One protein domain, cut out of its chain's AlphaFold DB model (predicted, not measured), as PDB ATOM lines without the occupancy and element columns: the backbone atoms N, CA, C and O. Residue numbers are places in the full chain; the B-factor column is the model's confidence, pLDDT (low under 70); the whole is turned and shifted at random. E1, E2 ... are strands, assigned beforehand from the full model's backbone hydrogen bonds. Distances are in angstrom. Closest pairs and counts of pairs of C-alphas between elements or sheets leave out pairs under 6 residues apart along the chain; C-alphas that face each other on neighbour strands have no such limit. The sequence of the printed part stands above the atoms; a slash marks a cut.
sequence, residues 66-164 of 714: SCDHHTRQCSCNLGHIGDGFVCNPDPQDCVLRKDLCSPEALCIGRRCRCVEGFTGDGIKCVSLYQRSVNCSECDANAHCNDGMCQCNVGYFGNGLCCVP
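Overview. This is residues 66 to 164 of the 714 residues of an uncharacterized protein of Haemonchus placei (UniProt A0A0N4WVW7). Three small lobes follow one another along a rod, each made of two short strand hairpins: E1 to E4 in the first, E5 to E8 in the second, E9 to E12 in the third. The first lobe makes one end of the rod and is linked to the second by the chain alone, while the second and third meet where E7 comes near E11 and E12. The printed part has 99 residues, with no named helix and twelve named strands, E1 to E12 in order, paired as six antiparallel sheets of two strands. The class is all strand, though only 41 of the 99 residues are in named elements. The whole is only just loose, close to extended, with a radius of gyration of the C-alphas of 18.5 A and spans of 60 by 27 by 19 A.

Along the chain. E1 is residues 66 to 68, beginning at C-alpha 66 (106.276, -29.152, 54.880), and E2 is residues 73 to 76, 10.1 A long. E3 is residues 80 to 82 and E4 residues 87 to 89. E5, residues 105 to 108, begins at C-alpha 105 (81.462, -28.332, 73.331) and is 9.0 A long; E6, residues 111 to 114, is 10.0 A long. E7 is residues 118 to 120 and E8 residues 125 to 127. E9, residues 142 to 145, is 9.5 A long, and E10, residues 148 to 151, is 9.9 A long. E11 is residues 155 to 157, and E12, residues 162 to 164, ends at C-alpha 164 (82.941, -48.214, 72.875).

Arrangement. E1 and E2 form an antiparallel hairpin at 139 degrees, with N 66 and O 75 2.8 A apart. In the hairpin of E3 and E4, N 81 and O 88 are 2.8 A apart. The closest C-alphas of E2 and E4 are those of Cys 76 and Cys 87, at 5.7 A. E4 and E5 are apart. E5 and E6 form a hairpin at 142 degrees, with N 106 and O 113 2.8 A apart; in the hairpin of E7 and E8, N 119 and O 126 are 2.8 A apart. The closest C-alphas of E6 and E8, Cys 114 and Cys 125, are 5.7 A apart. Those of E7 and E11, Thr 119 and Gly 157, are 6.8 A apart. E8 and E9 are apart. In the hairpin of E9 and E10, N 143 and O 150 are 2.8 A apart, and in that of E11 and E12, N 156 and O 163 are 2.8 A apart. The closest C-alphas of E10 and E12, Cys 151 and Cys 162, are 5.7 A apart.

Size, cuts and confidence. The two C-alphas farthest apart, His 69 and Asn 134, are 60.1 A apart. The printed part has no cut. The links from E4 to E5, 15 residues, and from E8 to E9, 14 residues, are long; the other links are tight. The mean pLDDT of the printed part is 73.2, and 33 residues are under 70, among them 69 to 73, 81 to 89 and 128 to 135.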
ATOM      1  N   SER A  66     105.001 -29.837  54.727       81.75
ATOM      2  CA  SER A  66     106.276 -29.152  54.880       81.75
ATOM      3  C   SER A  66     107.346 -30.151  55.296       81.75
ATOM      4  O   SER A  66     107.118 -31.037  56.123       81.75
ATOM      5  N   CYS A  67     108.522 -30.030  54.688       79.75
ATOM      6  CA  CYS A  67     109.681 -30.818  55.078       79.75
ATOM      7  C   CYS A  67     110.222 -30.294  56.409       79.75
ATOM      8  O   CYS A  67     110.602 -29.125  56.514       79.75
ATOM      9  N   ASP A  68     110.290 -31.160  57.413       76.25
ATOM     10  CA  ASP A  68     111.002 -30.854  58.645       76.25
ATOM     11  C   ASP A  68     112.500 -31.125  58.440       76.25
ATOM     12  O   ASP A  68     112.946 -32.260  58.263       76.25
ATOM     13  N   HIS A  69     113.299 -30.059  58.484       69.50
ATOM     14  CA  HIS A  69     114.742 -30.113  58.264       69.50
ATOM     15  C   HIS A  69     115.520 -30.863  59.361       69.50
ATOM     16  O   HIS A  69     116.662 -31.268  59.120       69.50
ATOM     17  N   HIS A  70     114.938 -31.065  60.549       63.44
ATOM     18  CA  HIS A  70     115.586 -31.778  61.653       63.44
ATOM     19  C   HIS A  70     115.350 -33.288  61.585       63.44
ATOM     20  O   HIS A  70     116.291 -34.067  61.761       63.44
ATOM     21  N   THR A  71     114.108 -33.694  61.314       66.00
ATOM     22  CA  THR A  71     113.696 -35.106  61.229       66.00
ATOM     23  C   THR A  71     113.773 -35.668  59.818       66.00
ATOM     24  O   THR A  71     113.743 -36.889  59.654       66.00
ATOM     25  N   ARG A  72     113.973 -34.794  58.820       68.69
ATOM     26  CA  ARG A  72     114.269 -35.159  57.435       68.69
ATOM     27  C   ARG A  72     113.107 -35.893  56.746       68.69
ATOM     28  O   ARG A  72     113.290 -36.716  55.846       68.69
ATOM     29  N   GLN A  73     111.892 -35.590  57.207       66.19
ATOM     30  CA  GLN A  73     110.622 -36.186  56.795       66.19
ATOM     31  C   GLN A  73     109.579 -35.107  56.479       66.19
ATOM     32  O   GLN A  73     109.629 -33.989  56.992       66.19
ATOM     33  N   CYS A  74     108.630 -35.454  55.613       74.19
ATOM     34  CA  CYS A  74     107.506 -34.595  55.268       74.19
ATOM     35  C   CYS A  74     106.451 -34.644  56.378       74.19
ATOM     36  O   CYS A  74     106.103 -35.720  56.853       74.19
ATOM     37  N   SER A  75     105.923 -33.490  56.770       74.25
ATOM     38  CA  SER A  75     104.871 -33.361  57.779       74.25
ATOM     39  C   SER A  75     103.692 -32.594  57.197       74.25
ATOM     40  O   SER A  75     103.880 -31.556  56.567       74.25
ATOM     41  N   CYS A  76     102.471 -33.103  57.354       79.12
ATOM     42  CA  CYS A  76     101.294 -32.403  56.848       79.12
ATOM     43  C   CYS A  76     101.141 -31.032  57.518       79.12
ATOM     44  O   CYS A  76     101.303 -30.881  58.729       79.12
ATOM     45  N   ASN A  77     100.820 -30.024  56.713       80.31
ATOM     46  CA  ASN A  77     100.585 -28.668  57.182       80.31
ATOM     47  C   ASN A  77      99.348 -28.624  58.088       80.31
ATOM     48  O   ASN A  77      98.450 -29.465  57.999       80.31
ATOM     49  N   LEU A  78      99.289 -27.606  58.955       71.19
ATOM     50  CA  LEU A  78      98.188 -27.402  59.895       71.19
ATOM     51  C   LEU A  78      96.834 -27.482  59.174       71.19
ATOM     52  O   LEU A  78      96.532 -26.641  58.334       71.19
ATOM     53  N   GLY A  79      96.022 -28.479  59.536       62.81
ATOM     54  CA  GLY A  79      94.680 -28.663  58.977       62.81
ATOM     55  C   GLY A  79      94.515 -29.928  58.172       62.81
ATOM     56  O   GLY A  79      93.410 -30.234  57.736       62.81
ATOM     57  N   HIS A  80      95.613 -30.653  57.988       70.44
ATOM     58  CA  HIS A  80      95.661 -31.860  57.203       70.44
ATOM     59  C   HIS A  80      96.243 -33.015  58.022       70.44
ATOM     60  O   HIS A  80      97.163 -32.828  58.817       70.44
ATOM     61  N   ILE A  81      95.699 -34.208  57.808       67.88
ATOM     62  CA  ILE A  81      96.147 -35.485  58.360       67.88
ATOM     63  C   ILE A  81      96.655 -36.377  57.229       67.88
ATOM     64  O   ILE A  81      96.181 -36.302  56.091       67.88
ATOM     65  N   GLY A  82      97.636 -37.215  57.543       67.62
ATOM     66  CA  GLY A  82      98.294 -38.090  56.582       67.62
ATOM     67  C   GLY A  82      99.775 -38.268  56.899       67.62
ATOM     68  O   GLY A  82     100.256 -37.825  57.939       67.62
ATOM     69  N   ASP A  83     100.496 -38.905  55.986       60.38
ATOM     70  CA  ASP A  83     101.883 -39.353  56.164       60.38
ATOM     71  C   ASP A  83     102.934 -38.342  55.662       60.38
ATOM     72  O   ASP A  83     104.120 -38.657  55.570       60.38
ATOM     73  N   GLY A  84     102.506 -37.132  55.286       66.25
ATOM     74  CA  GLY A  84     103.369 -36.087  54.731       66.25
ATOM     75  C   GLY A  84     103.657 -36.222  53.230       66.25
ATOM     76  O   GLY A  84     104.015 -35.235  52.589       66.25
ATOM     77  N   PHE A  85     103.452 -37.403  52.642       65.12
ATOM     78  CA  PHE A  85     103.513 -37.641  51.192       65.12
ATOM     79  C   PHE A  85     102.123 -37.560  50.555       65.12
ATOM     80  O   PHE A  85     101.981 -37.161  49.399       65.12
ATOM     81  N   VAL A  86     101.092 -37.837  51.352       64.75
ATOM     82  CA  VAL A  86      99.678 -37.629  51.070       64.75
ATOM     83  C   VAL A  86      99.055 -36.947  52.287       64.75
ATOM     84  O   VAL A  86      99.093 -37.482  53.390       64.75
ATOM     85  N   CYS A  87      98.477 -35.758  52.100       68.50
ATOM     86  CA  CYS A  87      97.849 -34.998  53.184       68.50
ATOM     87  C   CYS A  87      96.427 -34.587  52.811       68.50
ATOM     88  O   CYS A  87      96.227 -33.771  51.907       68.50
ATOM     89  N   ASN A  88      95.452 -35.102  53.556       68.88
ATOM     90  CA  ASN A  88      94.029 -34.811  53.392       68.88
ATOM     91  C   ASN A  88      93.549 -33.864  54.495       68.88
ATOM     92  O   ASN A  88      94.092 -33.917  55.590       68.88
ATOM     93  N   PRO A  89      92.560 -32.985  54.257       69.94
ATOM     94  CA  PRO A  89      92.001 -32.135  55.311       69.94
ATOM     95  C   PRO A  89      91.484 -32.967  56.493       69.94
ATOM     96  O   PRO A  89      90.801 -33.965  56.275       69.94
ATOM     97  N   ASP A  90      91.793 -32.566  57.728       72.94
ATOM     98  CA  ASP A  90      91.325 -33.246  58.942       72.94
ATOM     99  C   ASP A  90      89.819 -32.981  59.144       72.94
ATOM    100  O   ASP A  90      89.423 -31.845  59.428       72.94
ATOM    101  N   PRO A  91      88.948 -34.000  59.001       70.25
ATOM    102  CA  PRO A  91      87.503 -33.807  59.072       70.25
ATOM    103  C   PRO A  91      87.016 -33.452  60.482       70.25
ATOM    104  O   PRO A  91      85.920 -32.896  60.608       70.25
ATOM    105  N   GLN A  92      87.815 -33.755  61.514       68.94
ATOM    106  CA  GLN A  92      87.500 -33.530  62.925       68.94
ATOM    107  C   GLN A  92      88.154 -32.263  63.497       68.94
ATOM    108  O   GLN A  92      88.118 -32.024  64.706       68.94
ATOM    109  N   ASP A  93      88.749 -31.436  62.639       76.44
ATOM    110  CA  ASP A  93      89.439 -30.222  63.045       76.44
ATOM    111  C   ASP A  93      88.487 -29.043  63.255       76.44
ATOM    112  O   ASP A  93      88.097 -28.325  62.327       76.44
ATOM    113  N   CYS A  94      88.153 -28.812  64.519       76.88
ATOM    114  CA  CYS A  94      87.256 -27.741  64.939       76.88
ATOM    115  C   CYS A  94      87.840 -26.322  64.809       76.88
ATOM    116  O   CYS A  94      87.103 -25.347  64.942       76.88
ATOM    117  N   VAL A  95      89.147 -26.172  64.537       78.06
ATOM    118  CA  VAL A  95      89.762 -24.855  64.280       78.06
ATOM    119  C   VAL A  95      89.504 -24.414  62.840       78.06
ATOM    120  O   VAL A  95      89.249 -23.235  62.592       78.06
ATOM    121  N   LEU A  96      89.537 -25.360  61.895       72.81
ATOM    122  CA  LEU A  96      89.177 -25.111  60.497       72.81
ATOM    123  C   LEU A  96      87.662 -25.096  60.279       72.81
ATOM    124  O   LEU A  96      87.161 -24.306  59.480       72.81
ATOM    125  N   ARG A  97      86.926 -25.945  61.003       74.88
ATOM    126  CA  ARG A  97      85.465 -26.035  60.944       74.88
ATOM    127  C   ARG A  97      84.856 -25.474  62.226       74.88
ATOM    128  O   ARG A  97      84.602 -26.213  63.172       74.88
ATOM    129  N   LYS A  98      84.605 -24.162  62.236       71.31
ATOM    130  CA  LYS A  98      84.077 -23.446  63.413       71.31
ATOM    131  C   LYS A  98      82.712 -23.955  63.897       71.31
ATOM    132  O   LYS A  98      82.437 -23.846  65.085       71.31
ATOM    133  N   ASP A  99      81.929 -24.575  63.012       77.06
ATOM    134  CA  ASP A  99      80.595 -25.123  63.313       77.06
ATOM    135  C   ASP A  99      80.607 -26.646  63.572       77.06
ATOM    136  O   ASP A  99      79.566 -27.294  63.530       77.06
ATOM    137  N   LEU A 100      81.786 -27.255  63.763       80.31
ATOM    138  CA  LEU A 100      81.907 -28.705  63.957       80.31
ATOM    139  C   LEU A 100      81.488 -29.159  65.360       80.31
ATOM    140  O   LEU A 100      80.942 -30.249  65.508       80.31
ATOM    141  N   CYS A 101      81.799 -28.370  66.387       83.88
ATOM    142  CA  CYS A 101      81.507 -28.748  67.764       83.88
ATOM    143  C   CYS A 101      80.049 -28.457  68.102       83.88
ATOM    144  O   CYS A 101      79.497 -27.449  67.658       83.88
ATOM    145  N   SER A 102      79.445 -29.313  68.931       84.56
ATOM    146  CA  SER A 102      78.142 -28.999  69.520       84.56
ATOM    147  C   SER A 102      78.237 -27.686  70.316       84.56
ATOM    148  O   SER A 102      79.316 -27.337  70.802       84.56
ATOM    149  N   PRO A 103      77.132 -26.935  70.452       83.81
ATOM    150  CA  PRO A 103      77.115 -25.699  71.236       83.81
ATOM    151  C   PRO A 103      77.539 -25.906  72.702       83.81
ATOM    152  O   PRO A 103      78.027 -24.978  73.345       83.81
ATOM    153  N   GLU A 104      77.421 -27.133  73.210       86.81
ATOM    154  CA  GLU A 104      77.867 -27.589  74.526       86.81
ATOM    155  C   GLU A 104      79.268 -28.236  74.487       86.81
ATOM    156  O   GLU A 104      79.646 -28.991  75.384       86.81
ATOM    157  N   ALA A 105      80.066 -27.941  73.458       84.62
ATOM    158  CA  ALA A 105      81.462 -28.332  73.331       84.62
ATOM    159  C   ALA A 105      82.371 -27.153  72.978       84.62
ATOM    160  O   ALA A 105      82.043 -26.266  72.195       84.62
ATOM    161  N   LEU A 106      83.582 -27.188  73.525       85.81
ATOM    162  CA  LEU A 106      84.667 -26.277  73.199       85.81
ATOM    163  C   LEU A 106      85.657 -26.960  72.260       85.81
ATOM    164  O   LEU A 106      86.013 -28.128  72.430       85.81
ATOM    165  N   CYS A 107      86.157 -26.204  71.288       83.44
ATOM    166  CA  CYS A 107      87.268 -26.640  70.457       83.44
ATOM    167  C   CYS A 107      88.576 -26.523  71.247       83.44
ATOM    168  O   CYS A 107      89.080 -25.420  71.463       83.44
ATOM    169  N   ILE A 108      89.140 -27.651  71.678       77.81
ATOM    170  CA  ILE A 108      90.390 -27.686  72.441       77.81
ATOM    171  C   ILE A 108      91.406 -28.524  71.677       77.81
ATOM    172  O   ILE A 108      91.191 -29.704  71.415       77.81
ATOM    173  N   GLY A 109      92.530 -27.909  71.300       67.25
ATOM    174  CA  GLY A 109      93.600 -28.614  70.591       67.25
ATOM    175  C   GLY A 109      93.142 -29.257  69.277       67.25
ATOM    176  O   GLY A 109      93.602 -30.344  68.951       67.25
ATOM    177  N   ARG A 110      92.240 -28.593  68.531       71.19
ATOM    178  CA  ARG A 110      91.663 -29.064  67.252       71.19
ATOM    179  C   ARG A 110      90.721 -30.264  67.350       71.19
ATOM    180  O   ARG A 110      90.401 -30.866  66.329       71.19
ATOM    181  N   ARG A 111      90.255 -30.609  68.550       76.81
ATOM    182  CA  ARG A 111      89.187 -31.589  68.769       76.81
ATOM    183  C   ARG A 111      88.075 -30.961  69.594       76.81
ATOM    184  O   ARG A 111      88.329 -30.112  70.450       76.81
ATOM    185  N   CYS A 112      86.843 -31.366  69.328       82.06
ATOM    186  CA  CYS A 112      85.713 -30.926  70.126       82.06
ATOM    187  C   CYS A 112      85.706 -31.659  71.467       82.06
ATOM    188  O   CYS A 112      85.888 -32.874  71.519       82.06
ATOM    189  N   ARG A 113      85.501 -30.922  72.556       80.56
ATOM    190  CA  ARG A 113      85.375 -31.469  73.906       80.56
ATOM    191  C   ARG A 113      84.136 -30.895  74.562       80.56
ATOM    192  O   ARG A 113      84.020 -29.677  74.653       80.56
ATOM    193  N   CYS A 114      83.249 -31.758  75.045       83.38
ATOM    194  CA  CYS A 114      82.076 -31.323  75.796       83.38
ATOM    195  C   CYS A 114      82.480 -30.496  77.024       83.38
ATOM    196  O   CYS A 114      83.487 -30.786  77.675       83.38
ATOM    197  N   VAL A 115      81.710 -29.452  77.320       84.94
ATOM    198  CA  VAL A 115      81.894 -28.635  78.527       84.94
ATOM    199  C   VAL A 115      81.492 -29.417  79.779       84.94
ATOM    200  O   VAL A 115      80.765 -30.411  79.701       84.94
ATOM    201  N   GLU A 116      81.968 -28.982  80.946       78.94
ATOM    202  CA  GLU A 116      81.634 -29.630  82.218       78.94
ATOM    203  C   GLU A 116      80.113 -29.737  82.412       78.94
ATOM    204  O   GLU A 116      79.366 -28.784  82.182       78.94
ATOM    205  N   GLY A 117      79.641 -30.920  82.816       70.56
ATOM    206  CA  GLY A 117      78.208 -31.219  82.907       70.56
ATOM    207  C   GLY A 117      77.607 -31.883  81.663       70.56
ATOM    208  O   GLY A 117      76.414 -32.190  81.685       70.56
ATOM    209  N   PHE A 118      78.399 -32.152  80.617       76.81
ATOM    210  CA  PHE A 118      77.982 -32.847  79.393       76.81
ATOM    211  C   PHE A 118      78.966 -33.971  79.008       76.81
ATOM    212  O   PHE A 118      80.158 -33.888  79.283       76.81
ATOM    213  N   THR A 119      78.470 -35.033  78.366       67.56
ATOM    214  CA  THR A 119      79.246 -36.183  77.867       67.56
ATOM    215  C   THR A 119      78.895 -36.492  76.414       67.56
ATOM    216  O   THR A 119      77.766 -36.257  75.986       67.56
ATOM    217  N   GLY A 120      79.850 -37.030  75.659       74.19
ATOM    218  CA  GLY A 120      79.683 -37.361  74.244       74.19
ATOM    219  C   GLY A 120      81.009 -37.344  73.483       74.19
ATOM    220  O   GLY A 120      82.079 -37.292  74.087       74.19
ATOM    221  N   ASP A 121      80.935 -37.364  72.157       67.31
ATOM    222  CA  ASP A 121      82.079 -37.362  71.230       67.31
ATOM    223  C   ASP A 121      82.607 -35.945  70.908       67.31
ATOM    224  O   ASP A 121      83.512 -35.773  70.093       67.31
ATOM    225  N   GLY A 122      82.037 -34.912  71.538       71.62
ATOM    226  CA  GLY A 122      82.381 -33.502  71.331       71.62
ATOM    227  C   GLY A 122      81.661 -32.844  70.149       71.62
ATOM    228  O   GLY A 122      81.449 -31.633  70.160       71.62
ATOM    229  N   ILE A 123      81.235 -33.614  69.148       78.25
ATOM    230  CA  ILE A 123      80.364 -33.131  68.062       78.25
ATOM    231  C   ILE A 123      78.903 -33.165  68.527       78.25
ATOM    232  O   ILE A 123      78.115 -32.279  68.200       78.25
ATOM    233  N   LYS A 124      78.560 -34.145  69.362       76.31
ATOM    234  CA  LYS A 124      77.273 -34.303  70.025       76.31
ATOM    235  C   LYS A 124      77.503 -34.466  71.525       76.31
ATOM    236  O   LYS A 124      78.000 -35.490  71.984       76.31
ATOM    237  N   CYS A 125      77.109 -33.459  72.293       78.38
ATOM    238  CA  CYS A 125      77.204 -33.472  73.748       78.38
ATOM    239  C   CYS A 125      75.813 -33.580  74.373       78.38
ATOM    240  O   CYS A 125      74.870 -32.918  73.949       78.38
ATOM    241  N   VAL A 126      75.683 -34.436  75.385       73.94
ATOM    242  CA  VAL A 126      74.434 -34.696  76.114       73.94
ATOM    243  C   VAL A 126      74.663 -34.417  77.593       73.94
ATOM    244  O   VAL A 126      75.716 -34.754  78.127       73.94
ATOM    245  N   SER A 127      73.703 -33.791  78.276       72.56
ATOM    246  CA  SER A 127      73.891 -33.417  79.681       72.56
ATOM    247  C   SER A 127      74.029 -34.643  80.594       72.56
ATOM    248  O   SER A 127      73.265 -35.603  80.505       72.56
ATOM    249  N   LEU A 128      74.977 -34.581  81.532       60.38
ATOM    250  CA  LEU A 128      75.184 -35.563  82.602       60.38
ATOM    251  C   LEU A 128      74.017 -35.610  83.603       60.38
ATOM    252  O   LEU A 128      73.852 -36.602  84.308       60.38
ATOM    253  N   TYR A 129      73.207 -34.551  83.670       61.34
ATOM    254  CA  TYR A 129      72.074 -34.443  84.596       61.34
ATOM    255  C   TYR A 129      70.745 -34.888  83.983       61.34
ATOM    256  O   TYR A 129      69.731 -34.957  84.681       61.34
ATOM    257  N   GLN A 130      70.737 -35.197  82.685       61.22
ATOM    258  CA  GLN A 130      69.553 -35.666  81.987       61.22
ATOM    259  C   GLN A 130      69.307 -37.120  82.391       61.22
ATOM    260  O   GLN A 130      70.048 -38.026  82.025       61.22
ATOM    261  N   ARG A 131      68.294 -37.336  83.231       57.34
ATOM    262  CA  ARG A 131      67.856 -38.672  83.645       57.34
ATOM    263  C   ARG A 131      66.632 -39.058  82.835       57.34
ATOM    264  O   ARG A 131      65.608 -38.384  82.922       57.34
ATOM    265  N   SER A 132      66.707 -40.173  82.115       58.12
ATOM    266  CA  SER A 132      65.509 -40.821  81.585       58.12
ATOM    267  C   SER A 132      64.910 -41.703  82.675       58.12
ATOM    268  O   SER A 132      65.253 -42.871  82.803       58.12
ATOM    269  N   VAL A 133      64.001 -41.136  83.476       59.78
ATOM    270  CA  VAL A 133      63.275 -41.868  84.535       59.78
ATOM    271  C   VAL A 133      62.449 -43.036  83.958       59.78
ATOM    272  O   VAL A 133      62.129 -43.977  84.677       59.78
ATOM    273  N   ASN A 134      62.153 -43.013  82.651       64.12
ATOM    274  CA  ASN A 134      61.299 -43.986  81.961       64.12
ATOM    275  C   ASN A 134      62.043 -44.974  81.040       64.12
ATOM    276  O   ASN A 134      61.378 -45.685  80.290       64.12
ATOM    277  N   CYS A 135      63.385 -45.046  81.066       67.00
ATOM    278  CA  CYS A 135      64.210 -45.999  80.290       67.00
ATOM    279  C   CYS A 135      64.004 -46.016  78.755       67.00
ATOM    280  O   CYS A 135      64.636 -46.807  78.060       67.00
ATOM    281  N   SER A 136      63.131 -45.173  78.203       70.19
ATOM    282  CA  SER A 136      62.741 -45.173  76.788       70.19
ATOM    283  C   SER A 136      63.743 -44.461  75.882       70.19
ATOM    284  O   SER A 136      63.637 -44.551  74.665       70.19
ATOM    285  N   GLU A 137      64.695 -43.740  76.475       70.19
ATOM    286  CA  GLU A 137      65.690 -42.920  75.775       70.19
ATOM    287  C   GLU A 137      67.128 -43.415  75.999       70.19
ATOM    288  O   GLU A 137      68.073 -42.697  75.686       70.19
ATOM    289  N   CYS A 138      67.317 -44.613  76.569       76.56
ATOM    290  CA  CYS A 138      68.658 -45.175  76.738       76.56
ATOM    291  C   CYS A 138      69.327 -45.421  75.378       76.56
ATOM    292  O   CYS A 138      68.667 -45.780  74.400       76.56
ATOM    293  N   ASP A 139      70.649 -45.253  75.341       72.56
ATOM    294  CA  ASP A 139      71.460 -45.609  74.178       72.56
ATOM    295  C   ASP A 139      71.254 -47.095  73.833       72.56
ATOM    296  O   ASP A 139      71.069 -47.925  74.727       72.56
ATOM    297  N   ALA A 140      71.318 -47.456  72.549       78.44
ATOM    298  CA  ALA A 140      71.209 -48.852  72.117       78.44
ATOM    299  C   ALA A 140      72.277 -49.756  72.767       78.44
ATOM    300  O   ALA A 140      72.060 -50.957  72.929       78.44
ATOM    301  N   ASN A 141      73.409 -49.170  73.176       81.06
ATOM    302  CA  ASN A 141      74.496 -49.838  73.887       81.06
ATOM    303  C   ASN A 141      74.444 -49.634  75.415       81.06
ATOM    304  O   ASN A 141      75.460 -49.802  76.094       81.06
ATOM    305  N   ALA A 142      73.279 -49.296  75.971       82.94
ATOM    306  CA  ALA A 142      73.026 -49.206  77.406       82.94
ATOM    307  C   ALA A 142      71.896 -50.145  77.845       82.94
ATOM    308  O   ALA A 142      70.954 -50.412  77.103       82.94
ATOM    309  N   HIS A 143      71.961 -50.607  79.091       85.19
ATOM    310  CA  HIS A 143      70.873 -51.303  79.764       85.19
ATOM    311  C   HIS A 143      70.287 -50.405  80.850       85.19
ATOM    312  O   HIS A 143      71.004 -49.665  81.524       85.19
ATOM    313  N   CYS A 144      68.970 -50.451  81.032       81.25
ATOM    314  CA  CYS A 144      68.338 -49.695  82.104       81.25
ATOM    315  C   CYS A 144      68.363 -50.489  83.411       81.25
ATOM    316  O   CYS A 144      67.945 -51.647  83.441       81.25
ATOM    317  N   ASN A 145      68.809 -49.849  84.488       78.06
ATOM    318  CA  ASN A 145      68.833 -50.398  85.836       78.06
ATOM    319  C   ASN A 145      68.191 -49.383  86.799       78.06
ATOM    320  O   ASN A 145      68.691 -48.269  86.942       78.06
ATOM    321  N   ASP A 146      67.041 -49.730  87.392       70.69
ATOM    322  CA  ASP A 146      66.252 -48.872  88.297       70.69
ATOM    323  C   ASP A 146      66.033 -47.422  87.798       70.69
ATOM    324  O   ASP A 146      66.206 -46.446  88.529       70.69
ATOM    325  N   GLY A 147      65.653 -47.260  86.524       67.75
ATOM    326  CA  GLY A 147      65.379 -45.938  85.934       67.75
ATOM    327  C   GLY A 147      66.631 -45.109  85.624       67.75
ATOM    328  O   GLY A 147      66.528 -43.917  85.334       67.75
ATOM    329  N   MET A 148      67.817 -45.721  85.679       67.75
ATOM    330  CA  MET A 148      69.076 -45.142  85.217       67.75
ATOM    331  C   MET A 148      69.675 -46.008  84.110       67.75
ATOM    332  O   MET A 148      69.851 -47.213  84.270       67.75
ATOM    333  N   CYS A 149      70.007 -45.397  82.975       80.12
ATOM    334  CA  CYS A 149      70.717 -46.083  81.904       80.12
ATOM    335  C   CYS A 149      72.180 -46.308  82.330       80.12
ATOM    336  O   CYS A 149      72.864 -45.372  82.744       80.12
ATOM    337  N   GLN A 150      72.669 -47.537  82.223       81.94
ATOM    338  CA  GLN A 150      74.065 -47.914  82.434       81.94
ATOM    339  C   GLN A 150      74.620 -48.483  81.132       81.94
ATOM    340  O   GLN A 150      74.009 -49.359  80.525       81.94
ATOM    341  N   CYS A 151      75.772 -47.989  80.679       82.31
ATOM    342  CA  CYS A 151      76.399 -48.524  79.474       82.31
ATOM    343  C   CYS A 151      76.725 -50.013  79.636       82.31
ATOM    344  O   CYS A 151      77.057 -50.489  80.726       82.31
ATOM    345  N   ASN A 152      76.598 -50.757  78.542       81.25
ATOM    346  CA  ASN A 152      76.942 -52.169  78.511       81.25
ATOM    347  C   ASN A 152      78.456 -52.356  78.671       81.25
ATOM    348  O   ASN A 152      79.248 -51.466  78.366       81.25
ATOM    349  N   VAL A 153      78.867 -53.531  79.152       72.50
ATOM    350  CA  VAL A 153      80.287 -53.862  79.349       72.50
ATOM    351  C   VAL A 153      81.051 -53.695  78.028       72.50
ATOM    352  O   VAL A 153      80.669 -54.289  77.020       72.50
ATOM    353  N   GLY A 154      82.122 -52.897  78.047       65.19
ATOM    354  CA  GLY A 154      82.868 -52.502  76.846       65.19
ATOM    355  C   GLY A 154      82.430 -51.163  76.244       65.19
ATOM    356  O   GLY A 154      82.908 -50.807  75.175       65.19
ATOM    357  N   TYR A 155      81.541 -50.417  76.908       69.94
ATOM    358  CA  TYR A 155      81.134 -49.062  76.539       69.94
ATOM    359  C   TYR A 155      81.185 -48.136  77.763       69.94
ATOM    360  O   TYR A 155      80.831 -48.538  78.872       69.94
ATOM    361  N   PHE A 156      81.590 -46.882  77.571       68.44
ATOM    362  CA  PHE A 156      81.650 -45.851  78.608       68.44
ATOM    363  C   PHE A 156      80.733 -44.666  78.267       68.44
ATOM    364  O   PHE A 156      80.481 -44.376  77.099       68.44
ATOM    365  N   GLY A 157      80.194 -43.990  79.287       72.94
ATOM    366  CA  GLY A 157      79.261 -42.871  79.115       72.94
ATOM    367  C   GLY A 157      78.227 -42.761  80.239       72.94
ATOM    368  O   GLY A 157      78.335 -43.430  81.264       72.94
ATOM    369  N   ASN A 158      77.212 -41.912  80.052       70.62
ATOM    370  CA  ASN A 158      76.131 -41.677  81.026       70.62
ATOM    371  C   ASN A 158      74.898 -42.579  80.813       70.62
ATOM    372  O   ASN A 158      73.853 -42.329  81.409       70.62
ATOM    373  N   GLY A 159      74.983 -43.568  79.917       72.44
ATOM    374  CA  GLY A 159      73.883 -44.478  79.586       72.44
ATOM    375  C   GLY A 159      72.863 -43.944  78.569       72.44
ATOM    376  O   GLY A 159      72.178 -44.735  77.929       72.44
ATOM    377  N   LEU A 160      72.765 -42.626  78.378       71.12
ATOM    378  CA  LEU A 160      72.011 -42.020  77.266       71.12
ATOM    379  C   LEU A 160      72.872 -41.864  76.009       71.12
ATOM    380  O   LEU A 160      72.354 -41.782  74.899       71.12
ATOM    381  N   CYS A 161      74.188 -41.814  76.194       71.38
ATOM    382  CA  CYS A 161      75.175 -41.902  75.137       71.38
ATOM    383  C   CYS A 161      76.290 -42.836  75.611       71.38
ATOM    384  O   CYS A 161      76.921 -42.567  76.638       71.38
ATOM    385  N   CYS A 162      76.494 -43.939  74.893       75.94
ATOM    386  CA  CYS A 162      77.494 -44.953  75.217       75.94
ATOM    387  C   CYS A 162      78.461 -45.129  74.053       75.94
ATOM    388  O   CYS A 162      78.070 -45.493  72.945       75.94
ATOM    389  N   VAL A 163      79.741 -44.896  74.320       70.50
ATOM    390  CA  VAL A 163      80.821 -45.009  73.337       70.50
ATOM    391  C   VAL A 163      81.687 -46.235  73.649       70.50
ATOM    392  O   VAL A 163      81.919 -46.505  74.825       70.50
ATOM    393  N   PRO A 164      82.137 -47.012  72.645       64.44
ATOM    394  CA  PRO A 164      82.941 -48.214  72.875       64.44
ATOM    395  C   PRO A 164      84.243 -47.897  73.620       64.44
ATOM    396  O   PRO A 164      84.932 -46.945  73.260       64.44
TER     397      PRO A 164